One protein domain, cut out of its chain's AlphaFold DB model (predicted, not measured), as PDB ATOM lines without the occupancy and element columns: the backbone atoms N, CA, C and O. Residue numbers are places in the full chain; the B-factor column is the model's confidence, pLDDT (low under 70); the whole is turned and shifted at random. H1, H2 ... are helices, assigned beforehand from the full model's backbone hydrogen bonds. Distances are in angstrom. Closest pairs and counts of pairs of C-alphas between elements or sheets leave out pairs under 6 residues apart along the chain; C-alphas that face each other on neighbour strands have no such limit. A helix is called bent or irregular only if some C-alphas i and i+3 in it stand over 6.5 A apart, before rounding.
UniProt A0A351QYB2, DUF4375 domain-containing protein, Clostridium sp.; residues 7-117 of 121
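Overview. This is residues 7 to 117 of the 121 residues of the protein "DUF4375 domain-containing protein" of Clostridium sp. (UniProt A0A351QYB2). H2, H3 and H4 fold back and forth side by side, H3 between the others; bent H1 packs across them, and H5 runs from H4 back towards H1's first residues. Residues 80 to 86 stick out. The printed part has 111 residues, five named helices, H1 to H5, and no named strand: all helix, compact, radius of gyration of the C-alphas 14.0 A, spans 44 by 31 by 20 A.

Along the chain. H1, residues 7 to 36, begins at C-alpha 7 (0.336, 0.622, -15.897). Assigned as one helix by its hydrogen bonds, it is bent, C-alphas 23 and 26 lying 9.4 A apart: H1a, 7 to 23, is 24.2 A long, H1b, 26 to 36, 15.5 A. H2 is 39 to 56, 25.7 A; H3 59 to 73, 21.1 A; H4 88 to 97; H5 100 to 113, ending at C-alpha 113 (7.940, 3.438, -22.411).

Arrangement. H1a touches residues 48 to 55 of H2, about perpendicular at 75 degrees; the closest C-alphas, Met 10 and Ser 52, are 4.6 A apart. H2 and H3 form a hairpin, a shallow tilt of 12 degrees, closest C-alphas Leu 53 and Lys 62, 5.6 A. Every O i to N i+4 pair is within hydrogen-bond range in H1a, H1b, H2, H3, H4 and H5.

Size, cuts and confidence. The printed part has no cut. H3 to H4 is a long link; residues 78 to 86 have pLDDT under 70.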
ATOM      1  N   GLY A   7      -0.868   0.048 -16.484       93.94
ATOM      2  CA  GLY A   7       0.336   0.622 -15.897       93.94
ATOM      3  C   GLY A   7       0.091   1.218 -14.515       93.94
ATOM      4  O   GLY A   7       0.856   0.945 -13.592       93.94
ATOM      5  N   MET A   8      -1.004   1.964 -14.321       94.38
ATOM      6  CA  MET A   8      -1.370   2.498 -13.001       94.38
ATOM      7  C   MET A   8      -1.652   1.376 -11.992       94.38
ATOM      8  O   MET A   8      -1.167   1.438 -10.861       94.38
ATOM      9  N   LYS A   9      -2.394   0.333 -12.394       93.44
ATOM     10  CA  LYS A   9      -2.652  -0.858 -11.560       93.44
ATOM     11  C   LYS A   9      -1.348  -1.595 -11.225       93.44
ATOM     12  O   LYS A   9      -1.150  -1.996 -10.078       93.44
ATOM     13  N   MET A  10      -0.444  -1.721 -12.197       95.38
ATOM     14  CA  MET A  10       0.866  -2.344 -12.011       95.38
ATOM     15  C   MET A  10       1.724  -1.588 -11.003       95.38
ATOM     16  O   MET A  10       2.247  -2.202 -10.073       95.38
ATOM     17  N   VAL A  11       1.832  -0.263 -11.124       95.56
ATOM     18  CA  VAL A  11       2.624   0.536 -10.178       95.56
ATOM     19  C   VAL A  11       2.012   0.460  -8.785       95.56
ATOM     20  O   VAL A  11       2.730   0.190  -7.830       95.56
ATOM     21  N   ALA A  12       0.693   0.627  -8.665       95.00
ATOM     22  CA  ALA A  12       0.020   0.609  -7.371       95.00
ATOM     23  C   ALA A  12       0.203  -0.725  -6.629       95.00
ATOM     24  O   ALA A  12       0.544  -0.728  -5.447       95.00
ATOM     25  N   THR A  13       0.010  -1.856  -7.311       95.00
ATOM     26  CA  THR A  13       0.143  -3.175  -6.671       95.00
ATOM     27  C   THR A  13       1.591  -3.537  -6.369       95.00
ATOM     28  O   THR A  13       1.875  -4.044  -5.290       95.00
ATOM     29  N   THR A  14       2.533  -3.227  -7.265       96.12
ATOM     30  CA  THR A  14       3.955  -3.518  -7.020       96.12
ATOM     31  C   THR A  14       4.577  -2.594  -5.970       96.12
ATOM     32  O   THR A  14       5.462  -3.040  -5.245       96.12
ATOM     33  N   TRP A  15       4.099  -1.351  -5.820       95.81
ATOM     34  CA  TRP A  15       4.461  -0.491  -4.685       95.81
ATOM     35  C   TRP A  15       3.901  -0.993  -3.362       95.81
ATOM     36  O   TRP A  15       4.637  -1.009  -2.379       95.81
ATOM     37  N   HIS A  16       2.634  -1.412  -3.324       94.88
ATOM     38  CA  HIS A  16       2.056  -1.991  -2.109       94.88
ATOM     39  C   HIS A  16       2.813  -3.249  -1.680       94.88
ATOM     40  O   HIS A  16       3.242  -3.355  -0.536       94.88
ATOM     41  N   LEU A  17       3.071  -4.152  -2.632       95.38
ATOM     42  CA  LEU A  17       3.884  -5.347  -2.418       95.38
ATOM     43  C   LEU A  17       5.255  -4.999  -1.822       95.38
ATOM     44  O   LEU A  17       5.654  -5.586  -0.822       95.38
ATOM     45  N   GLN A  18       5.946  -4.019  -2.409       96.00
ATOM     46  CA  GLN A  18       7.249  -3.560  -1.935       96.00
ATOM     47  C   GLN A  18       7.197  -3.021  -0.504       96.00
ATOM     48  O   GLN A  18       8.024  -3.397   0.324       96.00
ATOM     49  N   GLY A  19       6.231  -2.151  -0.205       94.56
ATOM     50  CA  GLY A  19       6.101  -1.542   1.118       94.56
ATOM     51  C   GLY A  19       5.865  -2.574   2.219       94.56
ATOM     52  O   GLY A  19       6.485  -2.495   3.276       94.56
ATOM     53  N   GLU A  20       5.011  -3.559   1.959       93.81
ATOM     54  CA  GLU A  20       4.694  -4.604   2.932       93.81
ATOM     55  C   GLU A  20       5.838  -5.605   3.116       93.81
ATOM     56  O   GLU A  20       6.201  -5.899   4.256       93.81
ATOM     57  N   ILE A  21       6.447  -6.093   2.024       94.00
ATOM     58  CA  ILE A  21       7.537  -7.076   2.121       94.00
ATOM     59  C   ILE A  21       8.755  -6.459   2.804       94.00
ATOM     60  O   ILE A  21       9.308  -7.067   3.712       94.00
ATOM     61  N   ASN A  22       9.126  -5.222   2.467       93.25
ATOM     62  CA  ASN A  22      10.251  -4.555   3.128       93.25
ATOM     63  C   ASN A  22       9.996  -4.264   4.614       93.25
ATOM     64  O   ASN A  22      10.943  -4.007   5.357       93.25
ATOM     65  N   ASN A  23       8.735  -4.279   5.052       91.44
ATOM     66  CA  ASN A  23       8.370  -4.064   6.447       91.44
ATOM     67  C   ASN A  23       8.292  -5.378   7.247       91.44
ATOM     68  O   ASN A  23       8.694  -5.399   8.408       91.44
ATOM     69  N   GLY A  24       7.800  -6.469   6.652       89.06
ATOM     70  CA  GLY A  24       7.619  -7.734   7.376       89.06
ATOM     71  C   GLY A  24       7.445  -8.978   6.509       89.06
ATOM     72  O   GLY A  24       6.832  -9.944   6.955       89.06
ATOM     73  N   GLY A  25       7.951  -8.966   5.278       93.12
ATOM     74  CA  GLY A  25       7.931 -10.131   4.400       93.12
ATOM     75  C   GLY A  25       6.582 -10.413   3.730       93.12
ATOM     76  O   GLY A  25       5.584  -9.702   3.896       93.12
ATOM     77  N   PHE A  26       6.542 -11.489   2.946       94.06
ATOM     78  CA  PHE A  26       5.336 -11.951   2.264       94.06
ATOM     79  C   PHE A  26       4.232 -12.362   3.240       94.06
ATOM     80  O   PHE A  26       3.056 -12.156   2.933       94.06
ATOM     81  N   TYR A  27       4.577 -12.935   4.398       91.38
ATOM     82  CA  TYR A  27       3.567 -13.314   5.385       91.38
ATOM     83  C   TYR A  27       2.783 -12.086   5.855       91.38
ATOM     84  O   TYR A  27       1.553 -12.082   5.765       91.38
ATOM     85  N   GLN A  28       3.484 -11.021   6.263       89.62
ATOM     86  CA  GLN A  28       2.838  -9.775   6.665       89.62
ATOM     87  C   GLN A  28       1.998  -9.187   5.528       89.62
ATOM     88  O   GLN A  28       0.868  -8.766   5.775       89.62
ATOM     89  N   TYR A  29       2.500  -9.207   4.288       93.12
ATOM     90  CA  TYR A  29       1.721  -8.762   3.132       93.12
ATOM     91  C   TYR A  29       0.366  -9.483   3.057       93.12
ATOM     92  O   TYR A  29      -0.672  -8.827   2.970       93.12
ATOM     93  N   PHE A  30       0.326 -10.817   3.108       91.75
ATOM     94  CA  PHE A  30      -0.947 -11.533   2.991       91.75
ATOM     95  C   PHE A  30      -1.831 -11.392   4.236       91.75
ATOM     96  O   PHE A  30      -3.039 -11.209   4.087       91.75
ATOM     97  N   ASP A  31      -1.251 -11.411   5.437       90.19
ATOM     98  CA  ASP A  31      -1.992 -11.270   6.696       90.19
ATOM     99  C   ASP A  31      -2.657  -9.886   6.813       90.19
ATOM    100  O   ASP A  31      -3.847  -9.776   7.116       90.19
ATOM    101  N   ASN A  32      -1.940  -8.815   6.451       89.69
ATOM    102  CA  ASN A  32      -2.497  -7.462   6.410       89.69
ATOM    103  C   ASN A  32      -3.639  -7.353   5.393       89.69
ATOM    104  O   ASN A  32      -4.689  -6.788   5.700       89.69
ATOM    105  N   ASN A  33      -3.474  -7.919   4.195       86.69
ATOM    106  CA  ASN A  33      -4.513  -7.855   3.168       86.69
ATOM    107  C   ASN A  33      -5.741  -8.735   3.504       86.69
ATOM    108  O   ASN A  33      -6.859  -8.332   3.188       86.69
ATOM    109  N   GLU A  34      -5.588  -9.882   4.177       88.88
ATOM    110  CA  GLU A  34      -6.725 -10.693   4.666       88.88
ATOM    111  C   GLU A  34      -7.553  -9.947   5.721       88.88
ATOM    112  O   GLU A  34      -8.776 -10.075   5.746       88.88
ATOM    113  N   ASN A  35      -6.916  -9.115   6.550       86.38
ATOM    114  CA  ASN A  35      -7.619  -8.273   7.520       86.38
ATOM    115  C   ASN A  35      -8.375  -7.097   6.871       86.38
ATOM    116  O   ASN A  35      -9.324  -6.572   7.458       86.38
ATOM    117  N   LEU A  36      -7.966  -6.672   5.671       84.75
ATOM    118  CA  LEU A  36      -8.552  -5.536   4.951       84.75
ATOM    119  C   LEU A  36      -9.631  -5.943   3.945       84.75
ATOM    120  O   LEU A  36     -10.539  -5.155   3.661       84.75
ATOM    121  N   TYR A  37      -9.540  -7.150   3.392       86.94
ATOM    122  CA  TYR A  37     -10.353  -7.580   2.263       86.94
ATOM    123  C   TYR A  37     -11.120  -8.865   2.548       86.94
ATOM    124  O   TYR A  37     -10.683  -9.752   3.274       86.94
ATOM    125  N   THR A  38     -12.278  -9.009   1.900       88.44
ATOM    126  CA  THR A  38     -12.920 -10.324   1.811       88.44
ATOM    127  C   THR A  38     -12.027 -11.276   1.011       88.44
ATOM    128  O   THR A  38     -11.237 -10.843   0.171       88.44
ATOM    129  N   LYS A  39     -12.185 -12.589   1.207       85.38
ATOM    130  CA  LYS A  39     -11.395 -13.601   0.478       85.38
ATOM    131  C   LYS A  39     -11.477 -13.469  -1.046       85.38
ATOM    132  O   LYS A  39     -10.504 -13.744  -1.737       85.38
ATOM    133  N   GLU A  40     -12.634 -13.068  -1.567       86.38
ATOM    134  CA  GLU A  40     -12.831 -12.835  -3.001       86.38
ATOM    135  C   GLU A  40     -11.996 -11.646  -3.486       86.38
ATOM    136  O   GLU A  40     -11.189 -11.795  -4.399       86.38
ATOM    137  N   ILE A  41     -12.088 -10.506  -2.794       87.25
ATOM    138  CA  ILE A  41     -11.322  -9.298  -3.128       87.25
ATOM    139  C   ILE A  41      -9.814  -9.548  -2.984       87.25
ATOM    140  O   ILE A  41      -9.037  -9.093  -3.820       87.25
ATOM    141  N   LEU A  42      -9.389 -10.309  -1.970       85.88
ATOM    142  CA  LEU A  42      -7.989 -10.693  -1.792       85.88
ATOM    143  C   LEU A  42      -7.467 -11.506  -2.985       85.88
ATOM    144  O   LEU A  42      -6.349 -11.274  -3.443       85.88
ATOM    145  N   ARG A  43      -8.270 -12.438  -3.512       90.56
ATOM    146  CA  ARG A  43      -7.904 -13.253  -4.681       90.56
ATOM    147  C   ARG A  43      -7.810 -12.424  -5.955       90.56
ATOM    148  O   ARG A  43      -6.868 -12.616  -6.721       90.56
ATOM    149  N   ASP A  44      -8.728 -11.484  -6.150       90.88
ATOM    150  CA  ASP A  44      -8.652 -10.542  -7.268       90.88
ATOM    151  C   ASP A  44      -7.408  -9.657  -7.151       90.88
ATOM    152  O   ASP A  44      -6.661  -9.489  -8.115       90.88
ATOM    153  N   TYR A  45      -7.122  -9.151  -5.950       90.00
ATOM    154  CA  TYR A  45      -5.940  -8.338  -5.682       90.00
ATOM    155  C   TYR A  45      -4.632  -9.113  -5.905       90.00
ATOM    156  O   TYR A  45      -3.696  -8.605  -6.532       90.00
ATOM    157  N   TYR A  46      -4.584 -10.376  -5.472       93.75
ATOM    158  CA  TYR A  46      -3.507 -11.309  -5.796       93.75
ATOM    159  C   TYR A  46      -3.339 -11.460  -7.311       93.75
ATOM    160  O   TYR A  46      -2.223 -11.352  -7.818       93.75
ATOM    161  N   GLN A  47      -4.433 -11.670  -8.045       95.75
ATOM    162  CA  GLN A  47      -4.382 -11.873  -9.487       95.75
ATOM    163  C   GLN A  47      -3.858 -10.625 -10.212       95.75
ATOM    164  O   GLN A  47      -2.972 -10.750 -11.057       95.75
ATOM    165  N   ILE A  48      -4.302  -9.426  -9.816       94.62
ATOM    166  CA  ILE A  48      -3.788  -8.154 -10.350       94.62
ATOM    167  C   ILE A  48      -2.290  -8.010 -10.058       94.62
ATOM    168  O   ILE A  48      -1.518  -7.647 -10.947       94.62
ATOM    169  N   THR A  49      -1.855  -8.322  -8.836       95.50
ATOM    170  CA  THR A  49      -0.437  -8.238  -8.445       95.50
ATOM    171  C   THR A  49       0.413  -9.233  -9.239       95.50
ATOM    172  O   THR A  49       1.462  -8.874  -9.774       95.50
ATOM    173  N   LYS A  50      -0.069 -10.470  -9.410       96.56
ATOM    174  CA  LYS A  50       0.590 -11.500 -10.224       96.56
ATOM    175  C   LYS A  50       0.748 -11.043 -11.674       96.56
ATOM    176  O   LYS A  50       1.835 -11.160 -12.234       96.56
ATOM    177  N   ASP A  51      -0.315 -10.510 -12.269       96.44
ATOM    178  CA  ASP A  51      -0.305 -10.045 -13.659       96.44
ATOM    179  C   ASP A  51       0.610  -8.829 -13.839       96.44
ATOM    180  O   ASP A  51       1.293  -8.709 -14.853       96.44
ATOM    181  N   SER A  52       0.715  -7.983 -12.816       96.69
ATOM    182  CA  SER A  52       1.640  -6.846 -12.776       96.69
ATOM    183  C   SER A  52       3.105  -7.292 -12.769       96.69
ATOM    184  O   SER A  52       3.927  -6.744 -13.502       96.69
ATOM    185  N   LEU A  53       3.440  -8.340 -12.012       96.44
ATOM    186  CA  LEU A  53       4.786  -8.921 -12.024       96.44
ATOM    187  C   LEU A  53       5.116  -9.599 -13.364       96.44
ATOM    188  O   LEU A  53       6.259  -9.533 -13.820       96.44
ATOM    189  N   VAL A  54       4.123 -10.215 -14.018       95.62
ATOM    190  CA  VAL A  54       4.265 -10.750 -15.385       95.62
ATOM    191  C   VAL A  54       4.515  -9.623 -16.381       95.62
ATOM    192  O   VAL A  54       5.425  -9.736 -17.200       95.62
ATOM    193  N   LEU A  55       3.756  -8.531 -16.287       93.19
ATOM    194  CA  LEU A  55       3.885  -7.365 -17.158       93.19
ATOM    195  C   LEU A  55       5.283  -6.740 -17.081       93.19
ATOM    196  O   LEU A  55       5.844  -6.353 -18.105       93.19
ATOM    197  N   LEU A  56       5.869  -6.695 -15.883       94.06
ATOM    198  CA  LEU A  56       7.244  -6.239 -15.675       94.06
ATOM    199  C   LEU A  56       8.302  -7.272 -16.094       94.06
ATOM    200  O   LEU A  56       9.473  -6.931 -16.235       94.06
ATOM    201  N   GLY A  57       7.924  -8.536 -16.298       92.62
ATOM    202  CA  GLY A  57       8.865  -9.624 -16.559       92.62
ATOM    203  C   GLY A  57       9.685 -10.021 -15.326       92.62
ATOM    204  O   GLY A  57      10.801 -10.529 -15.460       92.62
ATOM    205  N   SER A  58       9.177  -9.785 -14.115       94.31
ATOM    206  CA  SER A  58       9.847 -10.099 -12.843       94.31
ATOM    207  C   SER A  58       9.597 -11.549 -12.421       94.31
ATOM    208  O   SER A  58       8.942 -11.816 -11.416       94.31
ATOM    209  N   ILE A  59      10.111 -12.499 -13.214       95.75
ATOM    210  CA  ILE A  59       9.788 -13.935 -13.116       95.75
ATOM    211  C   ILE A  59      10.048 -14.504 -11.715       95.75
ATOM    212  O   ILE A  59       9.147 -15.108 -11.145       95.75
ATOM    213  N   LYS A  60      11.230 -14.265 -11.136       96.88
ATOM    214  CA  LYS A  60      11.597 -14.810  -9.816       96.88
ATOM    215  C   LYS A  60      10.696 -14.294  -8.694       96.88
ATOM    216  O   LYS A  60      10.195 -15.079  -7.898       96.88
ATOM    217  N   ILE A  61      10.433 -12.985  -8.669       97.38
ATOM    218  CA  ILE A  61       9.515 -12.381  -7.691       97.38
ATOM    219  C   ILE A  61       8.093 -12.900  -7.905       97.38
ATOM    220  O   ILE A  61       7.399 -13.193  -6.940       97.38
ATOM    221  N   LYS A  62       7.660 -13.076  -9.157       97.56
ATOM    222  CA  LYS A  62       6.368 -13.691  -9.475       97.56
ATOM    223  C   LYS A  62       6.279 -15.127  -8.961       97.56
ATOM    224  O   LYS A  62       5.230 -15.520  -8.468       97.56
ATOM    225  N   GLU A  63       7.332 -15.923  -9.101       97.81
ATOM    226  CA  GLU A  63       7.364 -17.298  -8.596       97.81
ATOM    227  C   GLU A  63       7.306 -17.325  -7.070       97.81
ATOM    228  O   GLU A  63       6.435 -18.004  -6.528       97.81
ATOM    229  N   ALA A  64       8.121 -16.504  -6.399       97.19
ATOM    230  CA  ALA A  64       8.082 -16.361  -4.947       97.19
ATOM    231  C   ALA A  64       6.708 -15.889  -4.449       97.19
ATOM    232  O   ALA A  64       6.158 -16.470  -3.523       97.19
ATOM    233  N   PHE A  65       6.099 -14.902  -5.109       97.31
ATOM    234  CA  PHE A  65       4.769 -14.395  -4.766       97.31
ATOM    235  C   PHE A  65       3.670 -15.459  -4.897       97.31
ATOM    236  O   PHE A  65       2.799 -15.563  -4.036       97.31
ATOM    237  N   VAL A  66       3.699 -16.262  -5.967       97.44
ATOM    238  CA  VAL A  66       2.736 -17.359  -6.166       97.44
ATOM    239  C   VAL A  66       2.914 -18.441  -5.105       97.44
ATOM    240  O   VAL A  66       1.926 -18.944  -4.572       97.44
ATOM    241  N   GLU A  67       4.158 -18.797  -4.800       96.06
ATOM    242  CA  GLU A  67       4.472 -19.789  -3.775       96.06
ATOM    243  C   GLU A  67       4.048 -19.305  -2.381       96.06
ATOM    244  O   GLU A  67       3.357 -20.022  -1.660       96.06
ATOM    245  N   ALA A  68       4.346 -18.050  -2.054       94.38
ATOM    246  CA  ALA A  68       3.931 -17.390  -0.826       94.38
ATOM    247  C   ALA A  68       2.399 -17.366  -0.672       94.38
ATOM    248  O   ALA A  68       1.870 -17.700   0.387       94.38
ATOM    249  N   PHE A  69       1.662 -17.059  -1.744       94.19
ATOM    250  CA  PHE A  69       0.199 -17.113  -1.720       94.19
ATOM    251  C   PHE A  69      -0.331 -18.537  -1.486       94.19
ATOM    252  O   PHE A  69      -1.305 -18.727  -0.759       94.19
ATOM    253  N   ALA A  70       0.317 -19.557  -2.057       93.31
ATOM    254  CA  ALA A  70      -0.058 -20.951  -1.827       93.31
ATOM    255  C   ALA A  70       0.190 -21.388  -0.372       93.31
ATOM    256  O   ALA A  70      -0.662 -22.062   0.214       93.31
ATOM    257  N   LEU A  71       1.313 -20.975   0.230       91.94
ATOM    258  CA  LEU A  71       1.580 -21.192   1.657       91.94
ATOM    259  C   LEU A  71       0.500 -20.533   2.518       91.94
ATOM    260  O   LEU A  71      -0.067 -21.188   3.396       91.94
ATOM    261  N   PHE A  72       0.148 -19.287   2.205       90.06
ATOM    262  CA  PHE A  72      -0.898 -18.548   2.903       90.06
ATOM    263  C   PHE A  72      -2.259 -19.261   2.854       90.06
ATOM    264  O   PHE A  72      -2.854 -19.546   3.894       90.06
ATOM    265  N   GLU A  73      -2.731 -19.625   1.655       90.00
ATOM    266  CA  GLU A  73      -4.022 -20.304   1.457       90.00
ATOM    267  C   GLU A  73      -4.069 -21.693   2.115       90.00
ATOM    268  O   GLU A  73      -5.145 -22.165   2.490       90.00
ATOM    269  N   SER A  74      -2.918 -22.349   2.301       89.69
ATOM    270  CA  SER A  74      -2.830 -23.622   3.029       89.69
ATOM    271  C   SER A  74      -3.025 -23.481   4.547       89.69
ATOM    272  O   SER A  74      -3.142 -24.484   5.253       89.69
ATOM    273  N   GLY A  75      -3.076 -22.246   5.057       84.25
ATOM    274  CA  GLY A  75      -3.175 -21.942   6.482       84.25
ATOM    275  C   GLY A  75      -1.847 -22.061   7.232       84.25
ATOM    276  O   GLY A  75      -1.841 -21.975   8.461       84.25
ATOM    277  N   GLN A  76      -0.728 -22.243   6.525       81.50
ATOM    278  CA  GLN A  76       0.601 -22.182   7.124       81.50
ATOM    279  C   GLN A  76       0.912 -20.736   7.506       81.50
ATOM    280  O   GLN A  76       1.319 -19.928   6.679       81.50
ATOM    281  N   ARG A  77       0.693 -20.395   8.774       77.94
ATOM    282  CA  ARG A  77       1.054 -19.082   9.316       77.94
ATOM    283  C   ARG A  77       2.543 -19.041   9.628       77.94
ATOM    284  O   ARG A  77       3.121 -20.063  10.002       77.94
ATOM    285  N   GLU A  78       3.160 -17.873   9.485       67.81
ATOM    286  CA  GLU A  78       4.515 -17.676   9.982       67.81
ATOM    287  C   GLU A  78       4.499 -17.818  11.512       67.81
ATOM    288  O   GLU A  78       3.753 -17.115  12.201       67.81
ATOM    289  N   PRO A  79       5.252 -18.769  12.084       60.22
ATOM    290  CA  PRO A  79       5.361 -18.849  13.528       60.22
ATOM    291  C   PRO A  79       6.080 -17.591  14.039       60.22
ATOM    292  O   PRO A  79       7.008 -17.110  13.398       60.22
ATOM    293  N   ASN A  80       5.692 -17.085  15.215       56.38
ATOM    294  CA  ASN A  80       6.376 -15.983  15.906       56.38
ATOM    295  C   ASN A  80       7.847 -16.356  16.190       56.38
ATOM    296  O   ASN A  80       8.165 -16.818  17.288       56.38
ATOM    297  N   ILE A  81       8.755 -16.234  15.220       52.91
ATOM    298  CA  ILE A  81      10.139 -16.683  15.376       52.91
ATOM    299  C   ILE A  81      11.083 -15.609  14.865       52.91
ATOM    300  O   ILE A  81      11.553 -15.630  13.737       52.91
ATOM    301  N   HIS A  82      11.503 -14.751  15.786       42.03
ATOM    302  CA  HIS A  82      12.629 -13.837  15.616       42.03
ATOM    303  C   HIS A  82      13.984 -14.507  15.260       42.03
ATOM    304  O   HIS A  82      15.006 -13.833  15.366       42.03
ATOM    305  N   LYS A  83      14.068 -15.813  14.935       43.72
ATOM    306  CA  LYS A  83      15.344 -16.568  14.914       43.72
ATOM    307  C   LYS A  83      15.471 -17.817  14.013       43.72
ATOM    308  O   LYS A  83      16.541 -18.413  14.069       43.72
ATOM    309  N   ASN A  84      14.489 -18.246  13.208       47.19
ATOM    310  CA  ASN A  84      14.686 -19.435  12.346       47.19
ATOM    311  C   ASN A  84      14.890 -19.063  10.877       47.19
ATOM    312  O   ASN A  84      13.937 -18.762  10.169       47.19
ATOM    313  N   THR A  85      16.131 -19.163  10.411       50.88
ATOM    314  CA  THR A  85      16.540 -18.959   9.011       50.88
ATOM    315  C   THR A  85      16.022 -20.031   8.045       50.88
ATOM    316  O   THR A  85      16.081 -19.825   6.840       50.88
ATOM    317  N   ASP A  86      15.474 -21.137   8.559       54.25
ATOM    318  CA  ASP A  86      15.070 -22.313   7.772       54.25
ATOM    319  C   ASP A  86      13.555 -22.370   7.497       54.25
ATOM    320  O   ASP A  86      12.985 -23.444   7.313       54.25
ATOM    321  N   PHE A  87      12.874 -21.222   7.520       74.62
ATOM    322  CA  PHE A  87      11.436 -21.159   7.261       74.62
ATOM    323  C   PHE A  87      11.153 -20.790   5.801       74.62
ATOM    324  O   PHE A  87      11.799 -19.900   5.250       74.62
ATOM    325  N   GLU A  88      10.168 -21.448   5.181       88.31
ATOM    326  CA  GLU A  88       9.796 -21.216   3.775       88.31
ATOM    327  C   GLU A  88       9.492 -19.734   3.487       88.31
ATOM    328  O   GLU A  88       9.937 -19.217   2.468       88.31
ATOM    329  N   TRP A  89       8.845 -19.014   4.415       90.31
ATOM    330  CA  TRP A  89       8.638 -17.558   4.316       90.31
ATOM    331  C   TRP A  89       9.949 -16.781   4.168       90.31
ATOM    332  O   TRP A  89      10.093 -16.029   3.212       90.31
ATOM    333  N   ASN A  90      10.944 -17.045   5.020       89.56
ATOM    334  CA  ASN A  90      12.241 -16.365   4.952       89.56
ATOM    335  C   ASN A  90      12.964 -16.626   3.627       89.56
ATOM    336  O   ASN A  90      13.605 -15.731   3.079       89.56
ATOM    337  N   ARG A  91      12.864 -17.844   3.076       92.75
ATOM    338  CA  ARG A  91      13.411 -18.139   1.743       92.75
ATOM    339  C   ARG A  91      12.735 -17.285   0.671       92.75
ATOM    340  O   ARG A  91      13.420 -16.766  -0.206       92.75
ATOM    341  N   LEU A  92      11.412 -17.161   0.724       94.81
ATOM    342  CA  LEU A  92      10.640 -16.385  -0.245       94.81
ATOM    343  C   LEU A  92      10.946 -14.894  -0.133       94.81
ATOM    344  O   LEU A  92      11.197 -14.254  -1.154       94.81
ATOM    345  N   ASP A  93      11.025 -14.373   1.087       94.38
ATOM    346  CA  ASP A  93      11.415 -12.990   1.356       94.38
ATOM    347  C   ASP A  93      12.817 -12.701   0.812       94.38
ATOM    348  O   ASP A  93      13.011 -11.725   0.094       94.38
ATOM    349  N   ASN A  94      13.783 -13.599   1.033       94.75
ATOM    350  CA  ASN A  94      15.127 -13.464   0.465       94.75
ATOM    351  C   ASN A  94      15.118 -13.459  -1.070       94.75
ATOM    352  O   ASN A  94      15.825 -12.660  -1.677       94.75
ATOM    353  N   ILE A  95      14.285 -14.286  -1.720       96.31
ATOM    354  CA  ILE A  95      14.121 -14.223  -3.182       96.31
ATOM    355  C   ILE A  95      13.591 -12.850  -3.607       96.31
ATOM    356  O   ILE A  95      14.006 -12.340  -4.650       96.31
ATOM    357  N   TYR A  96      12.690 -12.241  -2.835       97.06
ATOM    358  CA  TYR A  96      12.253 -10.877  -3.106       97.06
ATOM    359  C   TYR A  96      13.412  -9.887  -2.966       97.06
ATOM    360  O   TYR A  96      13.712  -9.188  -3.933       97.06
ATOM    361  N   TYR A  97      14.099  -9.874  -1.820       96.50
ATOM    362  CA  TYR A  97      15.182  -8.927  -1.533       96.50
ATOM    363  C   TYR A  97      16.326  -9.014  -2.549       96.50
ATOM    364  O   TYR A  97      16.776  -7.991  -3.060       96.50
ATOM    365  N   ASP A  98      16.729 -10.226  -2.937       97.38
ATOM    366  CA  ASP A  98      17.792 -10.454  -3.924       97.38
ATOM    367  C   ASP A  98      17.438  -9.941  -5.332       97.38
ATOM    368  O   ASP A  98      18.316  -9.824  -6.189       97.38
ATOM    369  N   ASN A  99      16.156  -9.685  -5.615       97.56
ATOM    370  CA  ASN A  99      15.678  -9.279  -6.939       97.56
ATOM    371  C   ASN A  99      14.874  -7.962  -6.912       97.56
ATOM    372  O   ASN A  99      14.330  -7.565  -7.947       97.56
ATOM    373  N   GLU A 100      14.799  -7.267  -5.769       96.88
ATOM    374  CA  GLU A 100      14.025  -6.028  -5.616       96.88
ATOM    375  C   GLU A 100      14.548  -4.942  -6.562       96.88
ATOM    376  O   GLU A 100      13.772  -4.318  -7.283       96.88
ATOM    377  N   GLU A 101      15.867  -4.757  -6.633       96.88
ATOM    378  CA  GLU A 101      16.477  -3.753  -7.509       96.88
ATOM    379  C   GLU A 101      16.080  -3.960  -8.982       96.88
ATOM    380  O   GLU A 101      15.729  -3.010  -9.685       96.88
ATOM    381  N   GLU A 102      16.037  -5.216  -9.441       95.62
ATOM    382  CA  GLU A 102      15.604  -5.553 -10.799       95.62
ATOM    383  C   GLU A 102      14.130  -5.182 -11.033       95.62
ATOM    384  O   GLU A 102      13.781  -4.684 -12.107       95.62
ATOM    385  N   LEU A 103      13.258  -5.389 -10.038       95.50
ATOM    386  CA  LEU A 103      11.852  -4.976 -10.100       95.50
ATOM    387  C   LEU A 103      11.721  -3.458 -10.260       95.50
ATOM    388  O   LEU A 103      10.923  -3.010 -11.086       95.50
ATOM    389  N   LEU A 104      12.500  -2.682  -9.499       96.38
ATOM    390  CA  LEU A 104      12.485  -1.217  -9.563       96.38
ATOM    391  C   LEU A 104      12.903  -0.726 -10.948       96.38
ATOM    392  O   LEU A 104      12.161   0.027 -11.579       96.38
ATOM    393  N   ILE A 105      14.021  -1.242 -11.467       97.25
ATOM    394  CA  ILE A 105      14.522  -0.898 -12.803       97.25
ATOM    395  C   ILE A 105      13.480  -1.237 -13.877       97.25
ATOM    396  O   ILE A 105      13.199  -0.427 -14.761       97.25
ATOM    397  N   LYS A 106      12.870  -2.426 -13.808       96.62
ATOM    398  CA  LYS A 106      11.837  -2.846 -14.765       96.62
ATOM    399  C   LYS A 106      10.610  -1.947 -14.725       96.62
ATOM    400  O   LYS A 106      10.054  -1.640 -15.781       96.62
ATOM    401  N   ARG A 107      10.195  -1.518 -13.532       96.62
ATOM    402  CA  ARG A 107       9.072  -0.595 -13.358       96.62
ATOM    403  C   ARG A 107       9.369   0.758 -13.992       96.62
ATOM    404  O   ARG A 107       8.538   1.240 -14.759       96.62
ATOM    405  N   ASP A 108      10.547   1.319 -13.746       96.44
ATOM    406  CA  ASP A 108      10.943   2.613 -14.310       96.44
ATOM    407  C   ASP A 108      11.002   2.547 -15.844       96.44
ATOM    408  O   ASP A 108      10.361   3.346 -16.529       96.44
ATOM    409  N   VAL A 109      11.634   1.504 -16.396       96.88
ATOM    410  CA  VAL A 109      11.673   1.257 -17.848       96.88
ATOM    411  C   VAL A 109      10.267   1.100 -18.439       96.88
ATOM    412  O   VAL A 109      10.013   1.550 -19.560       96.88
ATOM    413  N   TYR A 110       9.345   0.444 -17.729       96.50
ATOM    414  CA  TYR A 110       7.962   0.312 -18.183       96.50
ATOM    415  C   TYR A 110       7.250   1.670 -18.203       96.50
ATOM    416  O   TYR A 110       6.588   1.985 -19.192       96.50
ATOM    417  N   ILE A 111       7.394   2.477 -17.148       96.00
ATOM    418  CA  ILE A 111       6.771   3.805 -17.050       96.00
ATOM    419  C   ILE A 111       7.255   4.705 -18.190       96.00
ATOM    420  O   ILE A 111       6.433   5.277 -18.907       96.00
ATOM    421  N   GLU A 112       8.568   4.776 -18.411       95.50
ATOM    422  CA  GLU A 112       9.172   5.596 -19.468       95.50
ATOM    423  C   GLU A 112       8.665   5.229 -20.868       95.50
ATOM    424  O   GLU A 112       8.460   6.099 -21.715       95.50
ATOM    425  N   LYS A 113       8.426   3.937 -21.116       96.06
ATOM    426  CA  LYS A 113       7.940   3.438 -22.411       96.06
ATOM    427  C   LYS A 113       6.433   3.591 -22.607       96.06
ATOM    428  O   LYS A 113       5.983   3.528 -23.748       96.06
ATOM    429  N   ASN A 114       5.666   3.789 -21.535       95.75
ATOM    430  CA  ASN A 114       4.200   3.780 -21.558       95.75
ATOM    431  C   ASN A 114       3.606   5.024 -20.876       95.75
ATOM    432  O   ASN A 114       2.592   4.937 -20.189       95.75
ATOM    433  N   LEU A 115       4.219   6.201 -21.052       94.50
ATOM    434  CA  LEU A 115       3.798   7.456 -20.400       94.50
ATOM    435  C   LEU A 115       2.308   7.796 -20.589       94.50
ATOM    436  O   LEU A 115       1.692   8.393 -19.707       94.50
ATOM    437  N   ASN A 116       1.714   7.385 -21.711       93.38
ATOM    438  CA  ASN A 116       0.288   7.545 -22.011       93.38
ATOM    439  C   ASN A 116      -0.636   6.802 -21.031       93.38
ATOM    440  O   ASN A 116      -1.815   7.132 -20.938       93.38
ATOM    441  N   GLU A 117      -0.126   5.801 -20.315       93.12
ATOM    442  CA  GLU A 117      -0.866   5.093 -19.273       93.12
ATOM    443  C   GLU A 117      -0.860   5.834 -17.931       93.12
ATOM    444  O   GLU A 117      -1.661   5.492 -17.064       93.12
TER     445      GLU A 117